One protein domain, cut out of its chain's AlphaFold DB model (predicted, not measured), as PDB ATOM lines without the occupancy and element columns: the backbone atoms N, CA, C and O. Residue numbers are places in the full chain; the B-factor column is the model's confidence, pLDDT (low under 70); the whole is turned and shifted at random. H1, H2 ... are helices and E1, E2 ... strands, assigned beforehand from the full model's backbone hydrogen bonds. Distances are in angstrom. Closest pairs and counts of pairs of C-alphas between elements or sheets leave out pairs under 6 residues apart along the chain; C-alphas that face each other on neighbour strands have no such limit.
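Overview. This is residues 75 to 169 of the 169 residues of an uncharacterized protein of Thelohanellus kitauei (UniProt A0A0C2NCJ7). A strongly twisted sheet of three strands, E1, E2 and E3, has one helix, H1, laid across one of its faces, and the short helix H2 sits by the last residues of H1. Short unnamed pairings widen the sheet at both edges, residues 86 to 87 beside residues 115 to 116 of E1 and residues 159 to 160 beside residues 143 to 144 of E3, both antiparallel, and tie the long stretches before H1 and after E3 to it. The printed part has 95 residues, with two named helices and three named strands in the order H1 H2 E1 E2 E3; the sheet's order is E1 - E2 - E3, all antiparallel. The class is mixed, helices and strands, though under half of the residues are in named elements. The whole is compact, with a radius of gyration of the C-alphas of 13.1 A, and spans 40 by 31 by 26 A.

Along the chain. Strand E1, residues 113 to 121, is 21.1 A long and begins with C-alpha 113 at (23.552, 29.949, -29.857). E2, residues 124 to 132, is 25.1 A long. E3, residues 142 to 146, is 12.4 A long and ends with C-alpha 146 at (9.115, 33.058, -15.219). H1, residues 90 to 101, is 16.6 A long and begins with C-alpha 90 at (27.357, 35.846, -21.602). H2 is residues 106 to 109, 5.4 A long.

Arrangement. E1, E2 and E3 form a meander, each strand the antiparallel neighbour of the one before. The hairpin of E1 and E2 has an angle of 155 degrees between directions, with N 117 and O 128 at 2.8 A, within hydrogen-bond range. The hairpin of E2 and E3 has an angle of 153 degrees, with N 143 and O 127 at 2.8 A, within range. E1 bends by 50 degrees at residue 118. H1 is on the sheet, making two layers, a helix on one face of a sheet. Its height over the sheet is 8.7 A, and on the local plane it runs across the strands, at 82 degrees to E3. It lies over E3, and only just over E1 and E2, with 3 of its 12 C-alphas falling on each. The closest C-alphas of H1 and E3 are those of Ala 99 and Val 143, 6.9 A apart. H1 touches H2 with residues 97 to 100 alone; the closest C-alphas, of Leu 100 and Lys 106, are 7.0 A apart. H2 is not on the sheet and is apart from E3. In H1 every O i to N i+4 pair is within hydrogen-bond range; H2 is too short for such a pair.

Size, cuts and confidence. The two C-alphas farthest apart, of Asp 135 and Gly 153, are 41.0 A apart. The printed part has no cut, and no link between named elements is long. Residues 147 to 169 hold no named element. Mean pLDDT of the printed part is 73.1, with residues 75 to 84, 121 to 123, 147 to 156 and 162 to 169 under 70.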
ATOM      1  N   ILE A  75       8.226  30.781 -43.277       36.06
ATOM      2  CA  ILE A  75       7.214  30.885 -42.221       36.06
ATOM      3  C   ILE A  75       7.835  31.662 -41.065       36.06
ATOM      4  O   ILE A  75       8.086  31.159 -39.979       36.06
ATOM      5  N   PHE A  76       8.077  32.946 -41.312       37.94
ATOM      6  CA  PHE A  76       8.046  33.914 -40.228       37.94
ATOM      7  C   PHE A  76       6.592  33.997 -39.775       37.94
ATOM      8  O   PHE A  76       5.782  34.663 -40.432       37.94
ATOM      9  N   ASP A  77       6.257  33.321 -38.678       36.69
ATOM     10  CA  ASP A  77       5.011  33.605 -37.982       36.69
ATOM     11  C   ASP A  77       4.946  35.123 -37.746       36.69
ATOM     12  O   ASP A  77       5.936  35.763 -37.359       36.69
ATOM     13  N   LYS A  78       3.800  35.727 -38.063       39.22
ATOM     14  CA  LYS A  78       3.610  37.186 -38.075       39.22
ATOM     15  C   LYS A  78       3.885  37.822 -36.703       39.22
ATOM     16  O   LYS A  78       4.078  39.031 -36.645       39.22
ATOM     17  N   ASN A  79       3.998  37.012 -35.649       42.88
ATOM     18  CA  ASN A  79       4.284  37.431 -34.279       42.88
ATOM     19  C   ASN A  79       5.782  37.490 -33.909       42.88
ATOM     20  O   ASN A  79       6.121  38.171 -32.949       42.88
ATOM     21  N   TYR A  80       6.691  36.849 -34.661       45.91
ATOM     22  CA  TYR A  80       8.150  36.971 -34.437       45.91
ATOM     23  C   TYR A  80       8.813  38.025 -35.334       45.91
ATOM     24  O   TYR A  80       9.965  38.402 -35.121       45.91
ATOM     25  N   LYS A  81       8.091  38.551 -36.332       45.72
ATOM     26  CA  LYS A  81       8.590  39.644 -37.187       45.72
ATOM     27  C   LYS A  81       8.825  40.955 -36.427       45.72
ATOM     28  O   LYS A  81       9.529  41.814 -36.947       45.72
ATOM     29  N   SER A  82       8.257  41.112 -35.231       44.50
ATOM     30  CA  SER A  82       8.416  42.301 -34.384       44.50
ATOM     31  C   SER A  82       9.401  42.120 -33.229       44.50
ATOM     32  O   SER A  82       9.705  43.096 -32.547       44.50
ATOM     33  N   SER A  83       9.903  40.906 -32.974       52.59
ATOM     34  CA  SER A  83      10.897  40.691 -31.924       52.59
ATOM     35  C   SER A  83      12.280  41.066 -32.442       52.59
ATOM     36  O   SER A  83      12.827  40.416 -33.332       52.59
ATOM     37  N   SER A  84      12.837  42.132 -31.875       68.06
ATOM     38  CA  SER A  84      14.230  42.518 -32.060       68.06
ATOM     39  C   SER A  84      15.131  41.350 -31.658       68.06
ATOM     40  O   SER A  84      15.106  40.900 -30.515       68.06
ATOM     41  N   TRP A  85      15.901  40.834 -32.612       81.62
ATOM     42  CA  TRP A  85      16.956  39.869 -32.331       81.62
ATOM     43  C   TRP A  85      18.196  40.613 -31.855       81.62
ATOM     44  O   TRP A  85      18.616  41.602 -32.461       81.62
ATOM     45  N   TYR A  86      18.806  40.109 -30.795       83.12
ATOM     46  CA  TYR A  86      19.979  40.703 -30.179       83.12
ATOM     47  C   TYR A  86      21.165  39.742 -30.256       83.12
ATOM     48  O   TYR A  86      20.981  38.526 -30.152       83.12
ATOM     49  N   PRO A  87      22.394  40.265 -30.410       86.31
ATOM     50  CA  PRO A  87      23.594  39.475 -30.200       86.31
ATOM     51  C   PRO A  87      23.586  38.868 -28.800       86.31
ATOM     52  O   PRO A  87      23.309  39.558 -27.815       86.31
ATOM     53  N   LEU A  88      23.912  37.584 -28.725       87.06
ATOM     54  CA  LEU A  88      23.942  36.858 -27.468       87.06
ATOM     55  C   LEU A  88      25.052  37.385 -26.545       87.06
ATOM     56  O   LEU A  88      26.210  37.484 -26.964       87.06
ATOM     57  N   ARG A  89      24.728  37.670 -25.279       87.06
ATOM     58  CA  ARG A  89      25.714  38.037 -24.251       87.06
ATOM     59  C   ARG A  89      25.945  36.847 -23.317       87.06
ATOM     60  O   ARG A  89      25.304  35.801 -23.421       87.06
ATOM     61  N   ASP A  90      26.921  36.978 -22.425       86.12
ATOM     62  CA  ASP A  90      27.357  35.846 -21.602       86.12
ATOM     63  C   ASP A  90      26.298  35.402 -20.589       86.12
ATOM     64  O   ASP A  90      26.170  34.210 -20.317       86.12
ATOM     65  N   TYR A  91      25.467  36.321 -20.091       84.38
ATOM     66  CA  TYR A  91      24.403  35.944 -19.165       84.38
ATOM     67  C   TYR A  91      23.297  35.124 -19.848       84.38
ATOM     68  O   TYR A  91      22.792  34.181 -19.236       84.38
ATOM     69  N   GLU A  92      22.926  35.416 -21.103       85.62
ATOM     70  CA  GLU A  92      21.931  34.611 -21.826       85.62
ATOM     71  C   GLU A  92      22.451  33.213 -22.143       85.62
ATOM     72  O   GLU A  92      21.665  32.261 -22.106       85.62
ATOM     73  N   LYS A  93      23.760  33.070 -22.398       86.31
ATOM     74  CA  LYS A  93      24.406  31.752 -22.524       86.31
ATOM     75  C   LYS A  93      24.231  30.947 -21.244       86.31
ATOM     76  O   LYS A  93      23.726  29.830 -21.302       86.31
ATOM     77  N   THR A  94      24.534  31.539 -20.086       86.81
ATOM     78  CA  THR A  94      24.379  30.868 -18.785       86.81
ATOM     79  C   THR A  94      22.933  30.445 -18.511       86.81
ATOM     80  O   THR A  94      22.693  29.413 -17.885       86.81
ATOM     81  N   ILE A  95      21.947  31.228 -18.963       87.50
ATOM     82  CA  ILE A  95      20.529  30.857 -18.849       87.50
ATOM     83  C   ILE A  95      20.234  29.593 -19.661       87.50
ATOM     84  O   ILE A  95      19.612  28.667 -19.132       87.50
ATOM     85  N   LEU A  96      20.690  29.541 -20.916       88.06
ATOM     86  CA  LEU A  96      20.498  28.374 -21.773       88.06
ATOM     87  C   LEU A  96      21.214  27.150 -21.199       88.06
ATOM     88  O   LEU A  96      20.609  26.089 -21.103       88.06
ATOM     89  N   GLU A  97      22.462  27.294 -20.761       88.75
ATOM     90  CA  GLU A  97      23.244  26.210 -20.154       88.75
ATOM     91  C   GLU A  97      22.522  25.601 -18.948       88.75
ATOM     92  O   GLU A  97      22.316  24.386 -18.901       88.75
ATOM     93  N   LYS A  98      22.028  26.441 -18.028       87.62
ATOM     94  CA  LYS A  98      21.232  26.001 -16.870       87.62
ATOM     95  C   LYS A  98      19.931  25.312 -17.270       87.62
ATOM     96  O   LYS A  98      19.504  24.369 -16.603       87.62
ATOM     97  N   ALA A  99      19.276  25.783 -18.331       87.19
ATOM     98  CA  ALA A  99      18.079  25.136 -18.859       87.19
ATOM     99  C   ALA A  99      18.411  23.762 -19.468       87.19
ATOM    100  O   ALA A  99      17.669  22.801 -19.259       87.19
ATOM    101  N   LEU A 100      19.548  23.651 -20.163       86.88
ATOM    102  CA  LEU A 100      20.016  22.420 -20.797       86.88
ATOM    103  C   LEU A 100      20.484  21.370 -19.789       86.88
ATOM    104  O   LEU A 100      20.231  20.190 -20.005       86.88
ATOM    105  N   GLU A 101      21.126  21.767 -18.688       87.38
ATOM    106  CA  GLU A 101      21.492  20.873 -17.574       87.38
ATOM    107  C   GLU A 101      20.293  20.130 -16.980       87.38
ATOM    108  O   GLU A 101      20.437  19.019 -16.476       87.38
ATOM    109  N   ARG A 102      19.110  20.741 -17.054       81.50
ATOM    110  CA  ARG A 102      17.855  20.201 -16.524       81.50
ATOM    111  C   ARG A 102      17.018  19.476 -17.574       81.50
ATOM    112  O   ARG A 102      15.916  19.034 -17.262       81.50
ATOM    113  N   SER A 103      17.505  19.406 -18.809       80.69
ATOM    114  CA  SER A 103      16.802  18.815 -19.942       80.69
ATOM    115  C   SER A 103      17.573  17.622 -20.501       80.69
ATOM    116  O   SER A 103      18.797  17.560 -20.408       80.69
ATOM    117  N   ASP A 104      16.873  16.735 -21.200       78.88
ATOM    118  CA  ASP A 104      17.506  15.633 -21.932       78.88
ATOM    119  C   ASP A 104      18.063  16.063 -23.309       78.88
ATOM    120  O   ASP A 104      18.630  15.250 -24.041       78.88
ATOM    121  N   ARG A 105      17.947  17.352 -23.676       75.44
ATOM    122  CA  ARG A 105      18.333  17.918 -24.985       75.44
ATOM    123  C   ARG A 105      19.830  18.220 -25.084       75.44
ATOM    124  O   ARG A 105      20.258  19.359 -25.272       75.44
ATOM    125  N   LYS A 106      20.647  17.174 -24.946       73.56
ATOM    126  CA  LYS A 106      22.113  17.265 -25.081       73.56
ATOM    127  C   LYS A 106      22.558  17.672 -26.490       73.56
ATOM    128  O   LYS A 106      23.616  18.273 -26.614       73.56
ATOM    129  N   ASP A 107      21.729  17.427 -27.505       76.56
ATOM    130  CA  ASP A 107      21.953  17.833 -28.900       76.56
ATOM    131  C   ASP A 107      22.161  19.347 -29.059       76.56
ATOM    132  O   ASP A 107      22.895  19.791 -29.933       76.56
ATOM    133  N   LEU A 108      21.555  20.154 -28.185       77.62
ATOM    134  CA  LEU A 108      21.705  21.609 -28.206       77.62
ATOM    135  C   LEU A 108      23.021  22.096 -27.579       77.62
ATOM    136  O   LEU A 108      23.374  23.255 -27.761       77.62
ATOM    137  N   LYS A 109      23.759  21.241 -26.852       79.81
ATOM    138  CA  LYS A 109      25.067  21.607 -26.275       79.81
ATOM    139  C   LYS A 109      26.185  21.627 -27.314       79.81
ATOM    140  O   LYS A 109      27.203  22.272 -27.097       79.81
ATOM    141  N   GLU A 110      26.002  20.916 -28.422       82.44
ATOM    142  CA  GLU A 110      27.000  20.811 -29.491       82.44
ATOM    143  C   GLU A 110      27.029  22.054 -30.387       82.44
ATOM    144  O   GLU A 110      28.021  22.307 -31.070       82.44
ATOM    145  N   TYR A 111      25.953  22.846 -30.373       83.25
ATOM    146  CA  TYR A 111      25.765  23.966 -31.285       83.25
ATOM    147  C   TYR A 111      25.577  25.265 -30.500       83.25
ATOM    148  O   TYR A 111      24.552  25.442 -29.838       83.25
ATOM    149  N   PRO A 112      26.543  26.197 -30.556       84.25
ATOM    150  CA  PRO A 112      26.449  27.424 -29.788       84.25
ATOM    151  C   PRO A 112      25.327  28.325 -30.334       84.25
ATOM    152  O   PRO A 112      25.239  28.539 -31.549       84.25
ATOM    153  N   PRO A 113      24.484  28.900 -29.461       89.25
ATOM    154  CA  PRO A 113      23.552  29.949 -29.857       89.25
ATOM    155  C   PRO A 113      24.292  31.203 -30.341       89.25
ATOM    156  O   PRO A 113      25.374  31.542 -29.859       89.25
ATOM    157  N   THR A 114      23.679  31.917 -31.281       87.00
ATOM    158  CA  THR A 114      24.271  33.099 -31.932       87.00
ATOM    159  C   THR A 114      23.497  34.378 -31.641       87.00
ATOM    160  O   THR A 114      24.097  35.419 -31.365       87.00
ATOM    161  N   MET A 115      22.171  34.287 -31.637       87.62
ATOM    162  CA  MET A 115      21.261  35.401 -31.393       87.62
ATOM    163  C   MET A 115      20.219  35.012 -30.351       87.62
ATOM    164  O   MET A 115      19.981  33.826 -30.099       87.62
ATOM    165  N   VAL A 116      19.589  36.020 -29.761       88.12
ATOM    166  CA  VAL A 116      18.515  35.853 -28.787       88.12
ATOM    167  C   VAL A 116      17.368  36.816 -29.065       88.12
ATOM    168  O   VAL A 116      17.590  37.949 -29.488       88.12
ATOM    169  N   ALA A 117      16.145  36.372 -28.812       84.94
ATOM    170  CA  ALA A 117      14.940  37.184 -28.821       84.94
ATOM    171  C   ALA A 117      14.150  36.958 -27.526       84.94
ATOM    172  O   ALA A 117      14.232  35.898 -26.903       84.94
ATOM    173  N   PHE A 118      13.369  37.961 -27.134       81.06
ATOM    174  CA  PHE A 118      12.537  37.929 -25.934       81.06
ATOM    175  C   PHE A 118      11.073  38.057 -26.329       81.06
ATOM    176  O   PHE A 118      10.734  38.830 -27.226       81.06
ATOM    177  N   THR A 119      10.203  37.307 -25.663       75.31
ATOM    178  CA  THR A 119       8.759  37.379 -25.886       75.31
ATOM    179  C   THR A 119       7.991  37.003 -24.620       75.31
ATOM    180  O   THR A 119       8.552  36.444 -23.674       75.31
ATOM    181  N   ILE A 120       6.700  37.325 -24.598       71.31
ATOM    182  CA  ILE A 120       5.775  36.924 -23.542       71.31
ATOM    183  C   ILE A 120       4.695  36.047 -24.175       71.31
ATOM    184  O   ILE A 120       3.970  36.503 -25.055       71.31
ATOM    185  N   VAL A 121       4.584  34.799 -23.722       69.62
ATOM    186  CA  VAL A 121       3.599  33.822 -24.222       69.62
ATOM    187  C   VAL A 121       2.792  33.308 -23.039       69.62
ATOM    188  O   VAL A 121       3.366  32.813 -22.075       69.62
ATOM    189  N   ASP A 122       1.468  33.473 -23.070       69.31
ATOM    190  CA  ASP A 122       0.553  33.020 -22.009       69.31
ATOM    191  C   ASP A 122       0.942  33.475 -20.585       69.31
ATOM    192  O   ASP A 122       0.760  32.758 -19.595       69.31
ATOM    193  N   GLY A 123       1.489  34.692 -20.482       67.75
ATOM    194  CA  GLY A 123       1.969  35.278 -19.227       67.75
ATOM    195  C   GLY A 123       3.323  34.739 -18.752       67.75
ATOM    196  O   GLY A 123       3.719  35.014 -17.622       67.75
ATOM    197  N   GLN A 124       4.029  33.977 -19.588       74.12
ATOM    198  CA  GLN A 124       5.387  33.502 -19.336       74.12
ATOM    199  C   GLN A 124       6.398  34.378 -20.059       74.12
ATOM    200  O   GLN A 124       6.205  34.710 -21.227       74.12
ATOM    201  N   PHE A 125       7.508  34.701 -19.397       76.31
ATOM    202  CA  PHE A 125       8.642  35.339 -20.064       76.31
ATOM    203  C   PHE A 125       9.517  34.275 -20.728       76.31
ATOM    204  O   PHE A 125      10.106  33.434 -20.035       76.31
ATOM    205  N   VAL A 126       9.600  34.329 -22.056       80.62
ATOM    206  CA  VAL A 126      10.275  33.334 -22.891       80.62
ATOM    207  C   VAL A 126      11.457  33.970 -23.612       80.62
ATOM    208  O   VAL A 126      11.351  35.033 -24.225       80.62
ATOM    209  N   ILE A 127      12.587  33.276 -23.556       86.25
ATOM    210  CA  ILE A 127      13.799  33.583 -24.303       86.25
ATOM    211  C   ILE A 127      13.917  32.583 -25.443       86.25
ATOM    212  O   ILE A 127      13.887  31.375 -25.214       86.25
ATOM    213  N   VAL A 128      14.073  33.080 -26.662       85.94
ATOM    214  CA  VAL A 128      14.264  32.269 -27.863       85.94
ATOM    215  C   VAL A 128      15.694  32.441 -28.342       85.94
ATOM    216  O   VAL A 128      16.158  33.567 -28.504       85.94
ATOM    217  N   TYR A 129      16.394  31.339 -28.576       87.81
ATOM    218  CA  TYR A 129      17.779  31.357 -29.040       87.81
ATOM    219  C   TYR A 129      17.853  30.936 -30.502       87.81
ATOM    220  O   TYR A 129      17.150  30.022 -30.905       87.81
ATOM    221  N   GLU A 130      18.729  31.553 -31.290       86.38
ATOM    222  CA  GLU A 130      19.048  31.090 -32.643       86.38
ATOM    223  C   GLU A 130      20.266  30.163 -32.595       86.38
ATOM    224  O   GLU A 130      21.384  30.615 -32.319       86.38
ATOM    225  N   VAL A 131      20.068  28.879 -32.895       85.00
ATOM    226  CA  VAL A 131      21.127  27.861 -32.916       85.00
ATOM    227  C   VAL A 131      21.290  27.330 -34.336       85.00
ATOM    228  O   VAL A 131      20.387  26.696 -34.876       85.00
ATOM    229  N   LYS A 132      22.452  27.570 -34.951       83.38
ATOM    230  CA  LYS A 132      22.752  27.107 -36.314       83.38
ATOM    231  C   LYS A 132      23.454  25.760 -36.266       83.38
ATOM    232  O   LYS A 132      24.495  25.626 -35.626       83.38
ATOM    233  N   LYS A 133      22.893  24.775 -36.959       83.06
ATOM    234  CA  LYS A 133      23.497  23.457 -37.122       83.06
ATOM    235  C   LYS A 133      24.493  23.431 -38.290       83.06
ATOM    236  O   LYS A 133      24.385  24.250 -39.206       83.06
ATOM    237  N   PRO A 134      25.428  22.461 -38.312       80.06
ATOM    238  CA  PRO A 134      26.372  22.278 -39.415       80.06
ATOM    239  C   PRO A 134      25.712  21.962 -40.762       80.06
ATOM    240  O   PRO A 134      26.284  22.260 -41.803       80.06
ATOM    241  N   ASP A 135      24.510  21.379 -40.750       81.94
ATOM    242  CA  ASP A 135      23.715  21.080 -41.949       81.94
ATOM    243  C   ASP A 135      22.998  22.318 -42.526       81.94
ATOM    244  O   ASP A 135      22.224  22.200 -43.474       81.94
ATOM    245  N   GLY A 136      23.237  23.504 -41.955       77.88
ATOM    246  CA  GLY A 136      22.618  24.764 -42.362       77.88
ATOM    247  C   GLY A 136      21.230  24.999 -41.766       77.88
ATOM    248  O   GLY A 136      20.680  26.088 -41.937       77.88
ATOM    249  N   LYS A 137      20.661  24.033 -41.031       78.19
ATOM    250  CA  LYS A 137      19.363  24.216 -40.375       78.19
ATOM    251  C   LYS A 137      19.492  25.102 -39.146       78.19
ATOM    252  O   LYS A 137      20.474  25.038 -38.403       78.19
ATOM    253  N   VAL A 138      18.461  25.895 -38.893       78.38
ATOM    254  CA  VAL A 138      18.380  26.763 -37.717       78.38
ATOM    255  C   VAL A 138      17.352  26.195 -36.750       78.38
ATOM    256  O   VAL A 138      16.238  25.862 -37.142       78.38
ATOM    257  N   LEU A 139      17.736  26.054 -35.486       77.88
ATOM    258  CA  LEU A 139      16.845  25.697 -34.392       77.88
ATOM    259  C   LEU A 139      16.549  26.920 -33.532       77.88
ATOM    260  O   LEU A 139      17.421  27.762 -33.314       77.88
ATOM    261  N   TYR A 140      15.343  26.932 -32.967       82.75
ATOM    262  CA  TYR A 140      14.865  27.998 -32.095       82.75
ATOM    263  C   TYR A 140      14.474  27.486 -30.706       82.75
ATOM    264  O   TYR A 140      13.292  27.500 -30.359       82.75
ATOM    265  N   PRO A 141      15.424  26.969 -29.902       82.06
ATOM    266  CA  PRO A 141      15.097  26.527 -28.560       82.06
ATOM    267  C   PRO A 141      14.556  27.685 -27.721       82.06
ATOM    268  O   PRO A 141      15.106  28.788 -27.714       82.06
ATOM    269  N   MET A 142      13.471  27.403 -27.004       84.38
ATOM    270  CA  MET A 142      12.777  28.357 -26.148       84.38
ATOM    271  C   MET A 142      12.979  27.999 -24.676       84.38
ATOM    272  O   MET A 142      12.828  26.840 -24.283       84.38
ATOM    273  N   VAL A 143      13.312  28.997 -23.863       83.94
ATOM    274  CA  VAL A 143      13.548  28.862 -22.423       83.94
ATOM    275  C   VAL A 143      12.628  29.808 -21.665       83.94
ATOM    276  O   VAL A 143      12.657  31.016 -21.890       83.94
ATOM    277  N   THR A 144      11.855  29.279 -20.722       82.88
ATOM    278  CA  THR A 144      11.029  30.089 -19.819       82.88
ATOM    279  C   THR A 144      11.835  30.491 -18.588       82.88
ATOM    280  O   THR A 144      12.457  29.637 -17.949       82.88
ATOM    281  N   LEU A 145      11.821  31.784 -18.243       74.25
ATOM    282  CA  LEU A 145      12.431  32.304 -17.009       74.25
ATOM    283  C   LEU A 145      11.440  32.454 -15.853       74.25
ATOM    284  O   LEU A 145      11.822  32.270 -14.697       74.25
ATOM    285  N   ILE A 146      10.200  32.822 -16.174       70.50
ATOM    286  CA  ILE A 146       9.115  33.058 -15.219       70.50
ATOM    287  C   ILE A 146       7.933  32.216 -15.676       70.50
ATOM    288  O   ILE A 146       7.390  32.444 -16.760       70.50
ATOM    289  N   GLU A 147       7.565  31.226 -14.866       68.12
ATOM    290  CA  GLU A 147       6.392  30.398 -15.133       68.12
ATOM    291  C   GLU A 147       5.102  31.151 -14.779       68.12
ATOM    292  O   GLU A 147       5.082  32.066 -13.949       68.12
ATOM    293  N   LYS A 148       3.993  30.755 -15.409       65.81
ATOM    294  CA  LYS A 148       2.680  31.357 -15.162       65.81
ATOM    295  C   LYS A 148       2.331  31.267 -13.671       65.81
ATOM    296  O   LYS A 148       2.259  30.176 -13.115       65.81
ATOM    297  N   GLY A 149       2.076  32.415 -13.045       63.59
ATOM    298  CA  GLY A 149       1.730  32.507 -11.622       63.59
ATOM    299  C   GLY A 149       2.926  32.578 -10.666       63.59
ATOM    300  O   GLY A 149       2.718  32.656  -9.455       63.59
ATOM    301  N   GLN A 150       4.163  32.587 -11.169       66.75
ATOM    302  CA  GLN A 150       5.351  32.795 -10.346       66.75
ATOM    303  C   GLN A 150       5.545  34.290 -10.044       66.75
ATOM    304  O   GLN A 150       5.524  35.130 -10.941       66.75
ATOM    305  N   THR A 151       5.751  34.630  -8.771       62.50
ATOM    306  CA  THR A 151       6.021  36.007  -8.341       62.50
ATOM    307  C   THR A 151       7.489  36.386  -8.538       62.50
ATOM    308  O   THR A 151       8.401  35.573  -8.338       62.50
ATOM    309  N   PHE A 152       7.721  37.653  -8.884       54.12
ATOM    310  CA  PHE A 152       9.054  38.251  -8.918       54.12
ATOM    311  C   PHE A 152       9.710  38.128  -7.531       54.12
ATOM    312  O   PHE A 152       9.136  38.554  -6.533       54.12
ATOM    313  N   GLY A 153      10.889  37.501  -7.460       56.94
ATOM    314  CA  GLY A 153      11.607  37.212  -6.207       56.94
ATOM    315  C   GLY A 153      11.677  35.726  -5.844       56.94
ATOM    316  O   GLY A 153      12.538  35.324  -5.063       56.94
ATOM    317  N   SER A 154      10.850  34.884  -6.465       63.28
ATOM    318  CA  SER A 154      11.063  33.435  -6.425       63.28
ATOM    319  C   SER A 154      12.361  33.071  -7.162       63.28
ATOM    320  O   SER A 154      12.690  33.716  -8.161       63.28
ATOM    321  N   PRO A 155      13.104  32.034  -6.732       66.62
ATOM    322  CA  PRO A 155      14.303  31.612  -7.440       66.62
ATOM    323  C   PRO A 155      13.943  31.247  -8.884       66.62
ATOM    324  O   PRO A 155      13.172  30.317  -9.130       66.62
ATOM    325  N   TRP A 156      14.508  31.994  -9.831       69.06
ATOM    326  CA  TRP A 156      14.432  31.697 -11.256       69.06
ATOM    327  C   TRP A 156      14.898  30.265 -11.540       69.06
ATOM    328  O   TRP A 156      15.949  29.811 -11.070       69.06
ATOM    329  N   LYS A 157      14.090  29.530 -12.304       77.50
ATOM    330  CA  LYS A 157      14.366  28.151 -12.705       77.50
ATOM    331  C   LYS A 157      14.209  28.053 -14.221       77.50
ATOM    332  O   LYS A 157      13.166  27.592 -14.669       77.50
ATOM    333  N   PRO A 158      15.236  28.472 -14.989       80.75
ATOM    334  CA  PRO A 158      15.211  28.369 -16.437       80.75
ATOM    335  C   PRO A 158      14.848  26.952 -16.861       80.75
ATOM    336  O   PRO A 158      15.439  25.981 -16.369       80.75
ATOM    337  N   LYS A 159      13.857  26.843 -17.737       83.44
ATOM    338  CA  LYS A 159      13.363  25.563 -18.225       83.44
ATOM    339  C   LYS A 159      13.245  25.613 -19.731       83.44
ATOM    340  O   LYS A 159      12.619  26.517 -20.278       83.44
ATOM    341  N   LEU A 160      13.840  24.623 -20.378       81.94
ATOM    342  CA  LEU A 160      13.665  24.413 -21.800       81.94
ATOM    343  C   LEU A 160      12.213  23.968 -22.047       81.94
ATOM    344  O   LEU A 160      11.748  23.005 -21.427       81.94
ATOM    345  N   LEU A 161      11.489  24.684 -22.905       76.12
ATOM    346  CA  LEU A 161      10.140  24.283 -23.308       76.12
ATOM    347  C   LEU A 161      10.194  22.962 -24.098       76.12
ATOM    348  O   LEU A 161      11.258  22.544 -24.555       76.12
ATOM    349  N   LYS A 162       9.091  22.216 -24.202       64.12
ATOM    350  CA  LYS A 162       9.134  20.933 -24.925       64.12
ATOM    351  C   LYS A 162       9.219  21.173 -26.427       64.12
ATOM    352  O   LYS A 162       8.733  22.180 -26.917       64.12
ATOM    353  N   ALA A 163       9.788  20.218 -27.164       54.41
ATOM    354  CA  ALA A 163       9.844  20.277 -28.625       54.41
ATOM    355  C   ALA A 163       8.447  20.401 -29.268       54.41
ATOM    356  O   ALA A 163       8.316  21.027 -30.304       54.41
ATOM    357  N   ASP A 164       7.403  19.871 -28.626       49.91
ATOM    358  CA  ASP A 164       6.016  20.006 -29.097       49.91
ATOM    359  C   ASP A 164       5.466  21.439 -28.929       49.91
ATOM    360  O   ASP A 164       4.615  21.871 -29.706       49.91
ATOM    361  N   ASP A 165       5.997  22.195 -27.958       47.78
ATOM    362  CA  ASP A 165       5.761  23.637 -27.792       47.78
ATOM    363  C   ASP A 165       6.712  24.465 -28.681       47.78
ATOM    364  O   ASP A 165       6.396  25.582 -29.092       47.78
ATOM    365  N   MET A 166       7.881  23.907 -29.013       48.59
ATOM    366  CA  MET A 166       8.839  24.448 -29.977       48.59
ATOM    367  C   MET A 166       8.502  23.940 -31.377       48.59
ATOM    368  O   MET A 166       9.184  23.071 -31.920       48.59
ATOM    369  N   LYS A 167       7.434  24.475 -31.965       39.84
ATOM    370  CA  LYS A 167       7.034  24.095 -33.323       39.84
ATOM    371  C   LYS A 167       8.254  24.064 -34.266       39.84
ATOM    372  O   LYS A 167       8.970  25.067 -34.342       39.84
ATOM    373  N   PRO A 168       8.519  22.931 -34.945       34.31
ATOM    374  CA  PRO A 168       9.577  22.865 -35.941       34.31
ATOM    375  C   PRO A 168       9.250  23.806 -37.106       34.31
ATOM    376  O   PRO A 168       8.080  23.958 -37.468       34.31
ATOM    377  N   PHE A 169      10.293  24.411 -37.674       44.91
ATOM    378  CA  PHE A 169      10.262  25.070 -38.980       44.91
ATOM    379  C   PHE A 169      10.910  24.146 -40.009       44.91
ATOM    380  O   PHE A 169      11.995  23.596 -39.695       44.91
TER     381      PHE A 169